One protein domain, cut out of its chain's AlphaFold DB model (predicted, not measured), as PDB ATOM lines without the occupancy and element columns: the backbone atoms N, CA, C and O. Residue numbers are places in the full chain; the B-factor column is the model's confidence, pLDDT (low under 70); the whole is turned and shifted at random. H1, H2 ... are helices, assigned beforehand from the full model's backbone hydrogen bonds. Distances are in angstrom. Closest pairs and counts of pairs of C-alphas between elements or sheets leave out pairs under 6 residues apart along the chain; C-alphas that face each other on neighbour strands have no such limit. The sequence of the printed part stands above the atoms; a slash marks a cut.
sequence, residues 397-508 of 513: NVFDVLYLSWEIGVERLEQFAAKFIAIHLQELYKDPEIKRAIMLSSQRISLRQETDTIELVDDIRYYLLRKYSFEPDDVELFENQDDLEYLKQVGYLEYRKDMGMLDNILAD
ATOM      1  N   ASN A 397     -32.228  42.495  47.996       92.82
ATOM      2  CA  ASN A 397     -31.457  42.783  46.795       92.82
ATOM      3  C   ASN A 397     -30.109  43.428  47.172       92.82
ATOM      4  O   ASN A 397     -30.064  44.365  47.969       92.82
ATOM      5  N   VAL A 398     -29.009  42.957  46.574       95.09
ATOM      6  CA  VAL A 398     -27.662  43.515  46.784       95.09
ATOM      7  C   VAL A 398     -27.583  45.006  46.438       95.09
ATOM      8  O   VAL A 398     -26.877  45.746  47.120       95.09
ATOM      9  N   PHE A 399     -28.330  45.471  45.432       96.89
ATOM     10  CA  PHE A 399     -28.336  46.884  45.051       96.89
ATOM     11  C   PHE A 399     -28.985  47.760  46.125       96.89
ATOM     12  O   PHE A 399     -28.474  48.838  46.410       96.89
ATOM     13  N   ASP A 400     -30.028  47.273  46.808       94.92
ATOM     14  CA  ASP A 400     -30.616  47.986  47.949       94.92
ATOM     15  C   ASP A 400     -29.607  48.105  49.104       94.92
ATOM     16  O   ASP A 400     -29.520  49.150  49.746       94.92
ATOM     17  N   VAL A 401     -28.797  47.063  49.342       95.39
ATOM     18  CA  VAL A 401     -27.707  47.095  50.336       95.39
ATOM     19  C   VAL A 401     -26.621  48.092  49.933       95.39
ATOM     20  O   VAL A 401     -26.127  48.828  50.787       95.39
ATOM     21  N   LEU A 402     -26.269  48.146  48.646       96.70
ATOM     22  CA  LEU A 402     -25.309  49.110  48.112       96.70
ATOM     23  C   LEU A 402     -25.805  50.549  48.306       96.70
ATOM     24  O   LEU A 402     -25.098  51.376  48.874       96.70
ATOM     25  N   TYR A 403     -27.042  50.847  47.913       95.68
ATOM     26  CA  TYR A 403     -27.613  52.184  48.082       95.68
ATOM     27  C   TYR A 403     -27.721  52.587  49.559       95.68
ATOM     28  O   TYR A 403     -27.362  53.708  49.915       95.68
ATOM     29  N   LEU A 404     -28.121  51.653  50.427       94.56
ATOM     30  CA  LEU A 404     -28.139  51.848  51.877       94.56
ATOM     31  C   LEU A 404     -26.738  52.159  52.431       94.56
ATOM     32  O   LEU A 404     -26.586  53.011  53.306       94.56
ATOM     33  N   SER A 405     -25.705  51.488  51.909       93.77
ATOM     34  CA  SER A 405     -24.313  51.720  52.309       93.77
ATOM     35  C   SER A 405     -23.857  53.147  52.010       93.77
ATOM     36  O   SER A 405     -23.205  53.763  52.853       93.77
ATOM     37  N   TRP A 406     -24.267  53.701  50.867       93.63
ATOM     38  CA  TRP A 406     -23.951  55.069  50.461       93.63
ATOM     39  C   TRP A 406     -24.723  56.121  51.247       93.63
ATOM     40  O   TRP A 406     -24.163  57.172  51.548       93.63
ATOM     41  N   GLU A 407     -25.989  55.850  51.572       91.86
ATOM     42  CA  GLU A 407     -26.830  56.755  52.362       91.86
ATOM     43  C   GLU A 407     -26.290  56.926  53.789       91.86
ATOM     44  O   GLU A 407     -26.220  58.049  54.284       91.86
ATOM     45  N   ILE A 408     -25.867  55.830  54.429       90.11
ATOM     46  CA  ILE A 408     -25.381  55.838  55.821       90.11
ATOM     47  C   ILE A 408     -23.859  56.065  55.904       90.11
ATOM     48  O   ILE A 408     -23.338  56.466  56.943       90.11
ATOM     49  N   GLY A 409     -23.117  55.805  54.824       88.98
ATOM     50  CA  GLY A 409     -21.653  55.877  54.804       88.98
ATOM     51  C   GLY A 409     -20.982  54.683  55.492       88.98
ATOM     52  O   GLY A 409     -20.055  54.860  56.281       88.98
ATOM     53  N   VAL A 410     -21.456  53.461  55.226       86.67
ATOM     54  CA  VAL A 410     -20.886  52.224  55.792       86.67
ATOM     55  C   VAL A 410     -20.096  51.452  54.739       86.67
ATOM     56  O   VAL A 410     -20.642  50.598  54.039       86.67
ATOM     57  N   GLU A 411     -18.781  51.668  54.714       87.36
ATOM     58  CA  GLU A 411     -17.842  51.043  53.766       87.36
ATOM     59  C   GLU A 411     -17.930  49.505  53.752       87.36
ATOM     60  O   GLU A 411     -17.887  48.870  52.704       87.36
ATOM     61  N   ARG A 412     -18.146  48.871  54.913       85.08
ATOM     62  CA  ARG A 412     -18.310  47.408  55.000       85.08
ATOM     63  C   ARG A 412     -19.451  46.885  54.117       85.08
ATOM     64  O   ARG A 412     -19.346  45.784  53.577       85.08
ATOM     65  N   LEU A 413     -20.558  47.624  54.030       89.55
ATOM     66  CA  LEU A 413     -21.708  47.231  53.213       89.55
ATOM     67  C   LEU A 413     -21.444  47.479  51.727       89.55
ATOM     68  O   LEU A 413     -21.838  46.650  50.911       89.55
ATOM     69  N   GLU A 414     -20.727  48.553  51.400       92.31
ATOM     70  CA  GLU A 414     -20.278  48.869  50.041       92.31
ATOM     71  C   GLU A 414     -19.358  47.765  49.502       92.31
ATOM     72  O   GLU A 414     -19.671  47.124  48.499       92.31
ATOM     73  N   GLN A 415     -18.317  47.413  50.262       91.37
ATOM     74  CA  GLN A 415     -17.403  46.312  49.947       91.37
ATOM     75  C   GLN A 415     -18.123  44.961  49.826       91.37
ATOM     76  O   GLN A 415     -17.817  44.157  48.943       91.37
ATOM     77  N   PHE A 416     -19.083  44.687  50.716       91.10
ATOM     78  CA  PHE A 416     -19.901  43.477  50.639       91.10
ATOM     79  C   PHE A 416     -20.711  43.430  49.341       91.10
ATOM     80  O   PHE A 416     -20.723  42.394  48.669       91.10
ATOM     81  N   ALA A 417     -21.363  44.535  48.980       96.13
ATOM     82  CA  ALA A 417     -22.168  44.623  47.775       96.13
ATOM     83  C   ALA A 417     -21.308  44.489  46.511       96.13
ATOM     84  O   ALA A 417     -21.628  43.666  45.654       96.13
ATOM     85  N   ALA A 418     -20.175  45.192  46.428       96.66
ATOM     86  CA  ALA A 418     -19.247  45.082  45.303       96.66
ATOM     87  C   ALA A 418     -18.711  43.650  45.135       96.66
ATOM     88  O   ALA A 418     -18.732  43.091  44.036       96.66
ATOM     89  N   LYS A 419     -18.328  42.996  46.240       95.42
ATOM     90  CA  LYS A 419     -17.915  41.587  46.229       95.42
ATOM     91  C   LYS A 419     -19.028  40.664  45.741       95.42
ATOM     92  O   LYS A 419     -18.771  39.752  44.955       95.42
ATOM     93  N   PHE A 420     -20.253  40.861  46.223       95.23
ATOM     94  CA  PHE A 420     -21.395  40.052  45.809       95.23
ATOM     95  C   PHE A 420     -21.679  40.226  44.313       95.23
ATOM     96  O   PHE A 420     -21.896  39.225  43.628       95.23
ATOM     97  N   ILE A 421     -21.611  41.463  43.806       97.02
ATOM     98  CA  ILE A 421     -21.773  41.777  42.383       97.02
ATOM     99  C   ILE A 421     -20.693  41.080  41.550       97.02
ATOM    100  O   ILE A 421     -21.029  40.405  40.584       97.02
ATOM    101  N   ALA A 422     -19.419  41.155  41.945       96.82
ATOM    102  CA  ALA A 422     -18.323  40.490  41.235       96.82
ATOM    103  C   ALA A 422     -18.489  38.956  41.182       96.82
ATOM    104  O   ALA A 422     -18.269  38.320  40.148       96.82
ATOM    105  N   ILE A 423     -18.920  38.336  42.288       95.01
ATOM    106  CA  ILE A 423     -19.149  36.884  42.345       95.01
ATOM    107  C   ILE A 423     -20.283  36.470  41.397       95.01
ATOM    108  O   ILE A 423     -20.113  35.506  40.646       95.01
ATOM    109  N   HIS A 424     -21.386  37.221  41.380       94.76
ATOM    110  CA  HIS A 424     -22.595  36.915  40.604       94.76
ATOM    111  C   HIS A 424     -22.700  37.721  39.299       94.76
ATOM    112  O   HIS A 424     -23.786  37.847  38.733       94.76
ATOM    113  N   LEU A 425     -21.583  38.252  38.787       96.45
ATOM    114  CA  LEU A 425     -21.585  39.185  37.654       96.45
ATOM    115  C   LEU A 425     -22.278  38.606  36.415       96.45
ATOM    116  O   LEU A 425     -23.036  39.304  35.756       96.45
ATOM    117  N   GLN A 426     -22.093  37.315  36.128       94.50
ATOM    118  CA  GLN A 426     -22.731  36.657  34.980       94.50
ATOM    119  C   GLN A 426     -24.265  36.615  35.081       94.50
ATOM    120  O   GLN A 426     -24.950  36.650  34.057       94.50
ATOM    121  N   GLU A 427     -24.801  36.536  36.300       93.77
ATOM    122  CA  GLU A 427     -26.240  36.541  36.575       93.77
ATOM    123  C   GLU A 427     -26.792  37.973  36.530       93.77
ATOM    124  O   GLU A 427     -27.852  38.212  35.949       93.77
ATOM    125  N   LEU A 428     -26.031  38.929  37.073       94.43
ATOM    126  CA  LEU A 428     -26.397  40.344  37.169       94.43
ATOM    127  C   LEU A 428     -26.111  41.152  35.895       94.43
ATOM    128  O   LEU A 428     -26.627  42.252  35.752       94.43
ATOM    129  N   TYR A 429     -25.339  40.623  34.940       93.19
ATOM    130  CA  TYR A 429     -24.921  41.335  33.724       93.19
ATOM    131  C   TYR A 429     -26.095  41.929  32.928       93.19
ATOM    132  O   TYR A 429     -25.972  42.979  32.302       93.19
ATOM    133  N   LYS A 430     -27.248  41.250  32.941       92.13
ATOM    134  CA  LYS A 430     -28.466  41.699  32.250       92.13
ATOM    135  C   LYS A 430     -29.421  42.493  33.142       92.13
ATOM    136  O   LYS A 430     -30.435  42.970  32.634       92.13
ATOM    137  N   ASP A 431     -29.145  42.591  34.438       94.40
ATOM    138  CA  ASP A 431     -29.970  43.345  35.375       94.40
ATOM    139  C   ASP A 431     -29.746  44.851  35.146       94.40
ATOM    140  O   ASP A 431     -28.614  45.320  35.263       94.40
ATOM    141  N   PRO A 432     -30.779  45.646  34.804       94.90
ATOM    142  CA  PRO A 432     -30.622  47.088  34.610       94.90
ATOM    143  C   PRO A 432     -30.100  47.823  35.854       94.90
ATOM    144  O   PRO A 432     -29.532  48.910  35.715       94.90
ATOM    145  N   GLU A 433     -30.254  47.258  37.054       95.65
ATOM    146  CA  GLU A 433     -29.756  47.876  38.283       95.65
ATOM    147  C   GLU A 433     -28.222  47.949  38.335       95.65
ATOM    148  O   GLU A 433     -27.704  48.904  38.908       95.65
ATOM    149  N   ILE A 434     -27.471  47.064  37.656       96.34
ATOM    150  CA  ILE A 434     -25.999  47.179  37.619       96.34
ATOM    151  C   ILE A 434     -25.553  48.458  36.904       96.34
ATOM    152  O   ILE A 434     -24.690  49.190  37.390       96.34
ATOM    153  N   LYS A 435     -26.213  48.780  35.785       95.55
ATOM    154  CA  LYS A 435     -25.977  50.007  35.018       95.55
ATOM    155  C   LYS A 435     -26.323  51.235  35.849       95.55
ATOM    156  O   LYS A 435     -25.574  52.207  35.875       95.55
ATOM    157  N   ARG A 436     -27.448  51.177  36.563       95.92
ATOM    158  CA  ARG A 436     -27.883  52.250  37.458       95.92
ATOM    159  C   ARG A 436     -26.902  52.469  38.609       95.92
ATOM    160  O   ARG A 436     -26.559  53.616  38.877       95.92
ATOM    161  N   ALA A 437     -26.435  51.404  39.255       96.08
ATOM    162  CA  ALA A 437     -25.472  51.484  40.345       96.08
ATOM    163  C   ALA A 437     -24.145  52.109  39.887       96.08
ATOM    164  O   ALA A 437     -23.653  53.028  40.538       96.08
ATOM    165  N   ILE A 438     -23.613  51.699  38.730       94.49
ATOM    166  CA  ILE A 438     -22.388  52.284  38.159       94.49
ATOM    167  C   ILE A 438     -22.583  53.772  37.836       94.49
ATOM    168  O   ILE A 438     -21.747  54.591  38.213       94.49
ATOM    169  N   MET A 439     -23.710  54.146  37.224       92.38
ATOM    170  CA  MET A 439     -24.033  55.553  36.948       92.38
ATOM    171  C   MET A 439     -24.166  56.398  38.219       92.38
ATOM    172  O   MET A 439     -23.740  57.549  38.248       92.38
ATOM    173  N   LEU A 440     -24.760  55.856  39.283       92.41
ATOM    174  CA  LEU A 440     -24.841  56.558  40.565       92.41
ATOM    175  C   LEU A 440     -23.458  56.692  41.212       92.41
ATOM    176  O   LEU A 440     -23.137  57.753  41.745       92.41
ATOM    177  N   SER A 441     -22.621  55.655  41.121       91.91
ATOM    178  CA  SER A 441     -21.243  55.697  41.614       91.91
ATOM    179  C   SER A 441     -20.407  56.748  40.881       91.91
ATOM    180  O   SER A 441     -19.683  57.491  41.537       91.91
ATOM    181  N   SER A 442     -20.531  56.872  39.554       88.20
ATOM    182  CA  SER A 442     -19.790  57.884  38.783       88.20
ATOM    183  C   SER A 442     -20.209  59.312  39.150       88.20
ATOM    184  O   SER A 442     -19.371  60.204  39.285       88.20
ATOM    185  N   GLN A 443     -21.500  59.530  39.411       85.81
ATOM    186  CA  GLN A 443     -22.035  60.836  39.810       85.81
ATOM    187  C   GLN A 443     -21.608  61.267  41.218       85.81
ATOM    188  O   GLN A 443     -21.450  62.466  41.462       85.81
ATOM    189  N   ARG A 444     -21.386  60.326  42.147       81.54
ATOM    190  CA  ARG A 444     -20.871  60.640  43.497       81.54
ATOM    191  C   ARG A 444     -19.473  61.279  43.452       81.54
ATOM    192  O   ARG A 444     -19.122  62.025  44.364       81.54
ATOM    193  N   ILE A 445     -18.707  61.037  42.385       66.46
ATOM    194  CA  ILE A 445     -17.294  61.424  42.247       66.46
ATOM    195  C   ILE A 445     -17.119  62.794  41.577       66.46
ATOM    196  O   ILE A 445     -16.088  63.432  41.776       66.46
ATOM    197  N   SER A 446     -18.134  63.333  40.886       54.65
ATOM    198  CA  SER A 446     -18.033  64.595  40.119       54.65
ATOM    199  C   SER A 446     -17.654  65.851  40.938       54.65
ATOM    200  O   SER A 446     -17.463  66.923  40.367       54.65
ATOM    201  N   LEU A 447     -17.520  65.747  42.265       54.39
ATOM    202  CA  LEU A 447     -16.988  66.797  43.144       54.39
ATOM    203  C   LEU A 447     -15.465  66.711  43.404       54.39
ATOM    204  O   LEU A 447     -14.933  67.608  44.059       54.39
ATOM    205  N   ARG A 448     -14.738  65.699  42.903       50.87
ATOM    206  CA  ARG A 448     -13.263  65.614  42.967       50.87
ATOM    207  C   ARG A 448     -12.665  65.851  41.576       50.87
ATOM    208  O   ARG A 448     -12.958  65.118  40.646       50.87
ATOM    209  N   GLN A 449     -11.823  66.873  41.426       51.08
ATOM    210  CA  GLN A 449     -11.213  67.268  40.145       51.08
ATOM    211  C   GLN A 449     -10.032  66.384  39.678       51.08
ATOM    212  O   GLN A 449      -9.315  66.810  38.779       51.08
ATOM    213  N   GLU A 450      -9.771  65.204  40.260       48.31
ATOM    214  CA  GLU A 450      -8.451  64.554  40.087       48.31
ATOM    215  C   GLU A 450      -8.409  63.038  39.806       48.31
ATOM    216  O   GLU A 450      -7.308  62.518  39.654       48.31
ATOM    217  N   THR A 451      -9.520  62.306  39.658       52.46
ATOM    218  CA  THR A 451      -9.447  60.863  39.318       52.46
ATOM    219  C   THR A 451     -10.545  60.425  38.351       52.46
ATOM    220  O   THR A 451     -11.722  60.513  38.693       52.46
ATOM    221  N   ASP A 452     -10.144  59.894  37.190       70.09
ATOM    222  CA  ASP A 452     -11.006  59.313  36.141       70.09
ATOM    223  C   ASP A 452     -11.550  57.910  36.503       70.09
ATOM    224  O   ASP A 452     -11.994  57.169  35.632       70.09
ATOM    225  N   THR A 453     -11.517  57.503  37.778       82.00
ATOM    226  CA  THR A 453     -11.930  56.154  38.190       82.00
ATOM    227  C   THR A 453     -13.314  56.136  38.835       82.00
ATOM    228  O   THR A 453     -13.741  57.099  39.477       82.00
ATOM    229  N   ILE A 454     -14.042  55.027  38.662       87.80
ATOM    230  CA  ILE A 454     -15.332  54.789  39.318       87.80
ATOM    231  C   ILE A 454     -15.116  53.776  40.441       87.80
ATOM    232  O   ILE A 454     -14.898  52.602  40.171       87.80
ATOM    233  N   GLU A 455     -15.264  54.215  41.692       89.80
ATOM    234  CA  GLU A 455     -15.009  53.410  42.900       89.80
ATOM    235  C   GLU A 455     -15.690  52.030  42.871       89.80
ATOM    236  O   GLU A 455     -15.025  51.010  43.032       89.80
ATOM    237  N   LEU A 456     -16.988  51.963  42.543       94.05
ATOM    238  CA  LEU A 456     -17.696  50.682  42.431       94.05
ATOM    239  C   LEU A 456     -17.097  49.760  41.354       94.05
ATOM    240  O   LEU A 456     -17.088  48.542  41.517       94.05
ATOM    241  N   VAL A 457     -16.632  50.321  40.236       94.31
ATOM    242  CA  VAL A 457     -16.020  49.552  39.141       94.31
ATOM    243  C   VAL A 457     -14.661  49.021  39.582       94.31
ATOM    244  O   VAL A 457     -14.377  47.845  39.353       94.31
ATOM    245  N   ASP A 458     -13.865  49.844  40.261       93.31
ATOM    246  CA  ASP A 458     -12.568  49.453  40.815       93.31
ATOM    247  C   ASP A 458     -12.725  48.340  41.858       93.31
ATOM    248  O   ASP A 458     -12.020  47.330  41.799       93.31
ATOM    249  N   ASP A 459     -13.714  48.454  42.746       95.18
ATOM    250  CA  ASP A 459     -14.027  47.418  43.728       95.18
ATOM    251  C   ASP A 459     -14.461  46.109  43.054       95.18
ATOM    252  O   ASP A 459     -14.014  45.025  43.443       95.18
ATOM    253  N   ILE A 460     -15.306  46.171  42.017       96.57
ATOM    254  CA  ILE A 460     -15.697  44.979  41.250       96.57
ATOM    255  C   ILE A 460     -14.467  44.355  40.578       96.57
ATOM    256  O   ILE A 460     -14.278  43.143  40.698       96.57
ATOM    257  N   ARG A 461     -13.609  45.151  39.921       95.57
ATOM    258  CA  ARG A 461     -12.354  44.686  39.295       95.57
ATOM    259  C   ARG A 461     -11.455  43.997  40.326       95.57
ATOM    260  O   ARG A 461     -10.988  42.878  40.093       95.57
ATOM    261  N   TYR A 462     -11.290  44.601  41.501       95.08
ATOM    262  CA  TYR A 462     -10.544  44.024  42.616       95.08
ATOM    263  C   TYR A 462     -11.135  42.683  43.080       95.08
ATOM    264  O   TYR A 462     -10.414  41.693  43.230       95.08
ATOM    265  N   TYR A 463     -12.453  42.593  43.274       96.74
ATOM    266  CA  TYR A 463     -13.077  41.341  43.701       96.74
ATOM    267  C   TYR A 463     -13.119  40.269  42.606       96.74
ATOM    268  O   TYR A 463     -13.114  39.083  42.945       96.74
ATOM    269  N   LEU A 464     -13.092  40.637  41.321       96.89
ATOM    270  CA  LEU A 464     -12.902  39.695  40.215       96.89
ATOM    271  C   LEU A 464     -11.504  39.067  40.250       96.89
ATOM    272  O   LEU A 464     -11.403  37.844  40.173       96.89
ATOM    273  N   LEU A 465     -10.443  39.851  40.469       96.20
ATOM    274  CA  LEU A 465      -9.093  39.303  40.687       96.20
ATOM    275  C   LEU A 465      -9.096  38.282  41.835       96.20
ATOM    276  O   LEU A 465      -8.652  37.143  41.685       96.20
ATOM    277  N   ARG A 466      -9.718  38.640  42.966       93.92
ATOM    278  CA  ARG A 466      -9.835  37.756  44.139       93.92
ATOM    279  C   ARG A 466     -10.675  36.504  43.883       93.92
ATOM    280  O   ARG A 466     -10.343  35.453  44.425       93.92
ATOM    281  N   LYS A 467     -11.746  36.598  43.087       94.24
ATOM    282  CA  LYS A 467     -12.599  35.460  42.696       94.24
ATOM    283  C   LYS A 467     -11.791  34.382  41.976       94.24
ATOM    284  O   LYS A 467     -12.002  33.202  42.242       94.24
ATOM    285  N   TYR A 468     -10.855  34.793  41.123       94.39
ATOM    286  CA  TYR A 468      -9.998  33.896  40.344       94.39
ATOM    287  C   TYR A 468      -8.613  33.660  40.964       94.39
ATOM    288  O   TYR A 468      -7.825  32.900  40.418       94.39
ATOM    289  N   SER A 469      -8.351  34.214  42.155       93.07
ATOM    290  CA  SER A 469      -7.064  34.109  42.865       93.07
ATOM    291  C   SER A 469      -5.876  34.657  42.066       93.07
ATOM    292  O   SER A 469      -4.795  34.079  42.115       93.07
ATOM    293  N   PHE A 470      -6.091  35.759  41.349       93.37
ATOM    294  CA  PHE A 470      -5.052  36.466  40.605       93.37
ATOM    295  C   PHE A 470      -4.592  37.715  41.351       93.37
ATOM    296  O   PHE A 470      -5.395  38.422  41.968       93.37
ATOM    297  N   GLU A 471      -3.302  37.997  41.253       91.02
ATOM    298  CA  GLU A 471      -2.709  39.308  41.492       91.02
ATOM    299  C   GLU A 471      -2.635  40.093  40.164       91.02
ATOM    300  O   GLU A 471      -2.722  39.494  39.089       91.02
ATOM    301  N   PRO A 472      -2.498  41.432  40.191       89.03
ATOM    302  CA  PRO A 472      -2.348  42.227  38.969       89.03
ATOM    303  C   PRO A 472      -1.224  41.720  38.046       89.03
ATOM    304  O   PRO A 472      -1.430  41.603  36.840       89.03
ATOM    305  N   ASP A 473      -0.090  41.316  38.623       90.67
ATOM    306  CA  ASP A 473       1.068  40.788  37.891       90.67
ATOM    307  C   ASP A 473       0.757  39.461  37.170       90.67
ATOM    308  O   ASP A 473       1.284  39.196  36.087       90.67
ATOM    309  N   ASP A 474      -0.131  38.630  37.728       90.21
ATOM    310  CA  ASP A 474      -0.549  37.378  37.087       90.21
ATOM    311  C   ASP A 474      -1.300  37.660  35.781       90.21
ATOM    312  O   ASP A 474      -1.093  36.979  34.775       90.21
ATOM    313  N   VAL A 475      -2.155  38.689  35.774       90.22
ATOM    314  CA  VAL A 475      -2.935  39.083  34.592       90.22
ATOM    315  C   VAL A 475      -2.011  39.509  33.454       90.22
ATOM    316  O   VAL A 475      -2.189  39.031  32.334       90.22
ATOM    317  N   GLU A 476      -0.989  40.320  33.740       90.10
ATOM    318  CA  GLU A 476       0.010  40.737  32.747       90.10
ATOM    319  C   GLU A 476       0.786  39.541  32.168       90.10
ATOM    320  O   GLU A 476       1.073  39.483  30.966       90.10
ATOM    321  N   LEU A 477       1.112  38.547  33.000       90.54
ATOM    322  CA  LEU A 477       1.771  37.318  32.549       90.54
ATOM    323  C   LEU A 477       0.859  36.480  31.648       90.54
ATOM    324  O   LEU A 477       1.313  35.957  30.626       90.54
ATOM    325  N   PHE A 478      -0.421  36.354  32.000       92.07
ATOM    326  CA  PHE A 478      -1.390  35.576  31.229       92.07
ATOM    327  C   PHE A 478      -1.787  36.240  29.909       92.07
ATOM    328  O   PHE A 478      -2.066  35.529  28.944       92.07
ATOM    329  N   GLU A 479      -1.770  37.571  29.822       89.13
ATOM    330  CA  GLU A 479      -1.988  38.295  28.560       89.13
ATOM    331  C   GLU A 479      -0.935  37.964  27.495       89.13
ATOM    332  O   GLU A 479      -1.242  37.962  26.304       89.13
ATOM    333  N   ASN A 480       0.286  37.635  27.925       89.33
ATOM    334  CA  ASN A 480       1.410  37.281  27.057       89.33
ATOM    335  C   ASN A 480       1.534  35.765  26.790       89.33
ATOM    336  O   ASN A 480       2.525  35.325  26.202       89.33
ATOM    337  N   GLN A 481       0.574  34.956  27.245       88.86
ATOM    338  CA  GLN A 481       0.602  33.498  27.136       88.86
ATOM    339  C   GLN A 481      -0.319  32.997  26.010       88.86
ATOM    340  O   GLN A 481      -1.499  33.330  25.967       88.86
ATOM    341  N   ASP A 482       0.196  32.117  25.147       90.05
ATOM    342  CA  ASP A 482      -0.543  31.582  23.991       90.05
ATOM    343  C   ASP A 482      -1.177  30.197  24.246       90.05
ATOM    344  O   ASP A 482      -2.022  29.737  23.469       90.05
ATOM    345  N   ASP A 483      -0.788  29.497  25.322       92.85
ATOM    346  CA  ASP A 483      -1.335  28.177  25.662       92.85
ATOM    347  C   ASP A 483      -2.769  28.279  26.218       92.85
ATOM    348  O   ASP A 483      -3.008  28.462  27.413       92.85
ATOM    349  N   LEU A 484      -3.742  28.121  25.320       91.74
ATOM    350  CA  LEU A 484      -5.175  28.151  25.620       91.74
ATOM    351  C   LEU A 484      -5.620  27.106  26.654       91.74
ATOM    352  O   LEU A 484      -6.555  27.379  27.409       91.74
ATOM    353  N   GLU A 485      -4.999  25.923  26.690       91.67
ATOM    354  CA  GLU A 485      -5.383  24.877  27.645       91.67
ATOM    355  C   GLU A 485      -4.875  25.237  29.044       91.67
ATOM    356  O   GLU A 485      -5.630  25.141  30.014       91.67
ATOM    357  N   TYR A 486      -3.649  25.761  29.136       92.24
ATOM    358  CA  TYR A 486      -3.112  26.320  30.376       92.24
ATOM    359  C   TYR A 486      -3.961  27.493  30.885       92.24
ATOM    360  O   TYR A 486      -4.395  27.476  32.038       92.24
ATOM    361  N   LEU A 487      -4.282  28.470  30.026       93.09
ATOM    362  CA  LEU A 487      -5.108  29.630  30.387       93.09
ATOM    363  C   LEU A 487      -6.512  29.237  30.864       93.09
ATOM    364  O   LEU A 487      -7.079  29.865  31.760       93.09
ATOM    365  N   LYS A 488      -7.089  28.186  30.275       92.04
ATOM    366  CA  LYS A 488      -8.360  27.622  30.729       92.04
ATOM    367  C   LYS A 488      -8.214  26.942  32.087       92.04
ATOM    368  O   LYS A 488      -9.063  27.141  32.949       92.04
ATOM    369  N   GLN A 489      -7.152  26.159  32.278       91.70
ATOM    370  CA  GLN A 489      -6.895  25.423  33.514       91.70
ATOM    371  C   GLN A 489      -6.703  26.354  34.717       91.70
ATOM    372  O   GLN A 489      -7.196  26.044  35.800       91.70
ATOM    373  N   VAL A 490      -6.026  27.491  34.535       93.22
ATOM    374  CA  VAL A 490      -5.835  28.490  35.603       93.22
ATOM    375  C   VAL A 490      -7.059  29.392  35.819       93.22
ATOM    376  O   VAL A 490      -7.066  30.187  36.747       93.22
ATOM    377  N   GLY A 491      -8.105  29.280  34.989       92.87
ATOM    378  CA  GLY A 491      -9.327  30.090  35.093       92.87
ATOM    379  C   GLY A 491      -9.248  31.469  34.427       92.87
ATOM    380  O   GLY A 491     -10.215  32.230  34.469       92.87
ATOM    381  N   TYR A 492      -8.143  31.796  33.752       94.45
ATOM    382  CA  TYR A 492      -7.928  33.113  33.144       94.45
ATOM    383  C   TYR A 492      -8.936  33.431  32.030       94.45
ATOM    384  O   TYR A 492      -9.401  34.564  31.905       94.45
ATOM    385  N   LEU A 493      -9.351  32.426  31.250       93.32
ATOM    386  CA  LEU A 493     -10.382  32.618  30.221       93.32
ATOM    387  C   LEU A 493     -11.742  33.024  30.811       93.32
ATOM    388  O   LEU A 493     -12.486  33.775  30.180       93.32
ATOM    389  N   GLU A 494     -12.079  32.537  32.007       93.75
ATOM    390  CA  GLU A 494     -13.316  32.908  32.698       93.75
ATOM    391  C   GLU A 494     -13.215  34.311  33.296       93.75
ATOM    392  O   GLU A 494     -14.136  35.107  33.123       93.75
ATOM    393  N   TYR A 495     -12.069  34.650  33.893       95.35
ATOM    394  CA  TYR A 495     -11.773  36.011  34.343       95.35
ATOM    395  C   TYR A 495     -11.907  37.034  33.210       95.35
ATOM    396  O   TYR A 495     -12.625  38.020  33.354       95.35
ATOM    397  N   ARG A 496     -11.301  36.772  32.042       94.20
ATOM    398  CA  ARG A 496     -11.431  37.648  30.865       94.20
ATOM    399  C   ARG A 496     -12.874  37.810  30.406       94.20
ATOM    400  O   ARG A 496     -13.249  38.877  29.930       94.20
ATOM    401  N   LYS A 497     -13.680  36.753  30.515       94.92
ATOM    402  CA  LYS A 497     -15.100  36.805  30.163       94.92
ATOM    403  C   LYS A 497     -15.868  37.722  31.118       94.92
ATOM    404  O   LYS A 497     -16.674  38.517  30.646       94.92
ATOM    405  N   ASP A 498     -15.612  37.621  32.419       96.15
ATOM    406  CA  ASP A 498     -16.236  38.474  33.435       96.15
ATOM    407  C   ASP A 498     -15.772  39.937  33.308       96.15
ATOM    408  O   ASP A 498     -16.605  40.841  33.323       96.15
ATOM    409  N   MET A 499     -14.478  40.181  33.074       95.17
ATOM    410  CA  MET A 499     -13.954  41.522  32.772       95.17
ATOM    411  C   MET A 499     -14.598  42.110  31.514       95.17
ATOM    412  O   MET A 499     -15.120  43.218  31.553       95.17
ATOM    413  N   GLY A 500     -14.690  41.332  30.431       95.05
ATOM    414  CA  GLY A 500     -15.355  41.778  29.207       95.05
ATOM    415  C   GLY A 500     -16.848  42.077  29.395       95.05
ATOM    416  O   GLY A 500     -17.393  42.932  28.704       95.05
ATOM    417  N   MET A 501     -17.533  41.408  30.332       95.58
ATOM    418  CA  MET A 501     -18.901  41.784  30.716       95.58
ATOM    419  C   MET A 501     -18.936  43.157  31.389       95.58
ATOM    420  O   MET A 501     -19.792  43.970  31.048       95.58
ATOM    421  N   LEU A 502     -18.018  43.427  32.316       94.62
ATOM    422  CA  LEU A 502     -17.920  44.730  32.966       94.62
ATOM    423  C   LEU A 502     -17.615  45.838  31.947       94.62
ATOM    424  O   LEU A 502     -18.327  46.838  31.915       94.62
ATOM    425  N   ASP A 503     -16.652  45.622  31.054       93.76
ATOM    426  CA  ASP A 503     -16.277  46.596  30.021       93.76
ATOM    427  C   ASP A 503     -17.431  46.877  29.045       93.76
ATOM    428  O   ASP A 503     -17.674  48.026  28.682       93.76
ATOM    429  N   ASN A 504     -18.215  45.858  28.670       94.83
ATOM    430  CA  ASN A 504     -19.417  46.058  27.853       94.83
ATOM    431  C   ASN A 504     -20.470  46.915  28.572       94.83
ATOM    432  O   ASN A 504     -21.145  47.720  27.933       94.83
ATOM    433  N   ILE A 505     -20.624  46.755  29.892       93.80
ATOM    434  CA  ILE A 505     -21.532  47.599  30.680       93.80
ATOM    435  C   ILE A 505     -21.060  49.057  30.658       93.80
ATOM    436  O   ILE A 505     -21.892  49.950  30.498       93.80
ATOM    437  N   LEU A 506     -19.754  49.298  30.801       92.45
ATOM    438  CA  LEU A 506     -19.167  50.640  30.768       92.45
ATOM    439  C   LEU A 506     -19.311  51.291  29.389       92.45
ATOM    440  O   LEU A 506     -19.763  52.433  29.296       92.45
ATOM    441  N   ALA A 507     -19.042  50.534  28.323       91.94
ATOM    442  CA  ALA A 507     -19.224  50.986  26.947       91.94
ATOM    443  C   ALA A 507     -20.686  51.362  26.651       91.94
ATOM    444  O   ALA A 507     -20.949  52.402  26.050       91.94
ATOM    445  N   ASP A 508     -21.647  50.563  27.126       91.17
ATOM    446  CA  ASP A 508     -23.082  50.854  27.005       91.17
ATOM    447  C   ASP A 508     -23.511  52.130  27.757       91.17
ATOM    448  O   ASP A 508     -24.565  52.695  27.455       91.17
TER     449      ASP A 508
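This is residues 397 to 508 of the 513 residues of the protein "Ankyrin repeat-containing protein YIL001W" of Saccharomyces cerevisiae (strain ATCC 204508 / S288c) (UniProt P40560). Helix H5 lies in the middle, with H8 side by side with it and H2 crossing it; H1 folds back on H2 as a hairpin, and H4 meets the start of H5. The small helices H6 and H7 sit at the far end, near the start of H8, and residues 446 to 451 stick out as a loop. The printed part has 112 residues with eight named helices, H1 to H8, and no named strand: all helix. It is compact, with a radius of gyration of the C-alphas of 15.1 A and spans of 46 by 32 by 27 A.

H1, residues 398 to 408, and H2, 411 to 423, form a helical hairpin at a shallow tilt of 19 degrees; their closest C-alphas, Ser 405 and Leu 413, are 5.3 A apart. H3 is residues 425 to 428, and H4, 432 to 445, only just touches H1, with 3 pairs of C-alphas within 8 A, closest Phe 399 and Glu 433 at 7.0 A. H5, 455 to 468, is the hub: it touches H2 at a steep tilt of 53 degrees, closest C-alphas Ala 422 and Ile 460 at 5.2 A, and H4 at Ser 441 and Leu 456, 6.2 A. H6, 472 to 479, and H7, 484 to 489, touch no helix. H8, 492 to 508, touches H5 opposite ways at 17 degrees, a shallow tilt, closest Tyr 468 and Tyr 495 at 6.6 A, and touches H3 at Leu 425 and Asp 498, 6.8 A. Every O i to N i+4 pair is within hydrogen-bond range in H1, H2, H5, H6, H7 and H8; in H4 9 of 10 are, and H3 is too short for one.

H1 begins at C-alpha 398 (-27.662, 43.515, 46.784). H4 is 21.0 A long, H5 20.3 A and H8 24.1 A, ending at C-alpha 508 (-23.082, 50.854, 27.005).

The C-alphas farthest apart, Ile 408 and Asp 483, are 47.5 A apart. The printed part has no cut and no long link. Residues 445 to 451 are under 70 in pLDDT.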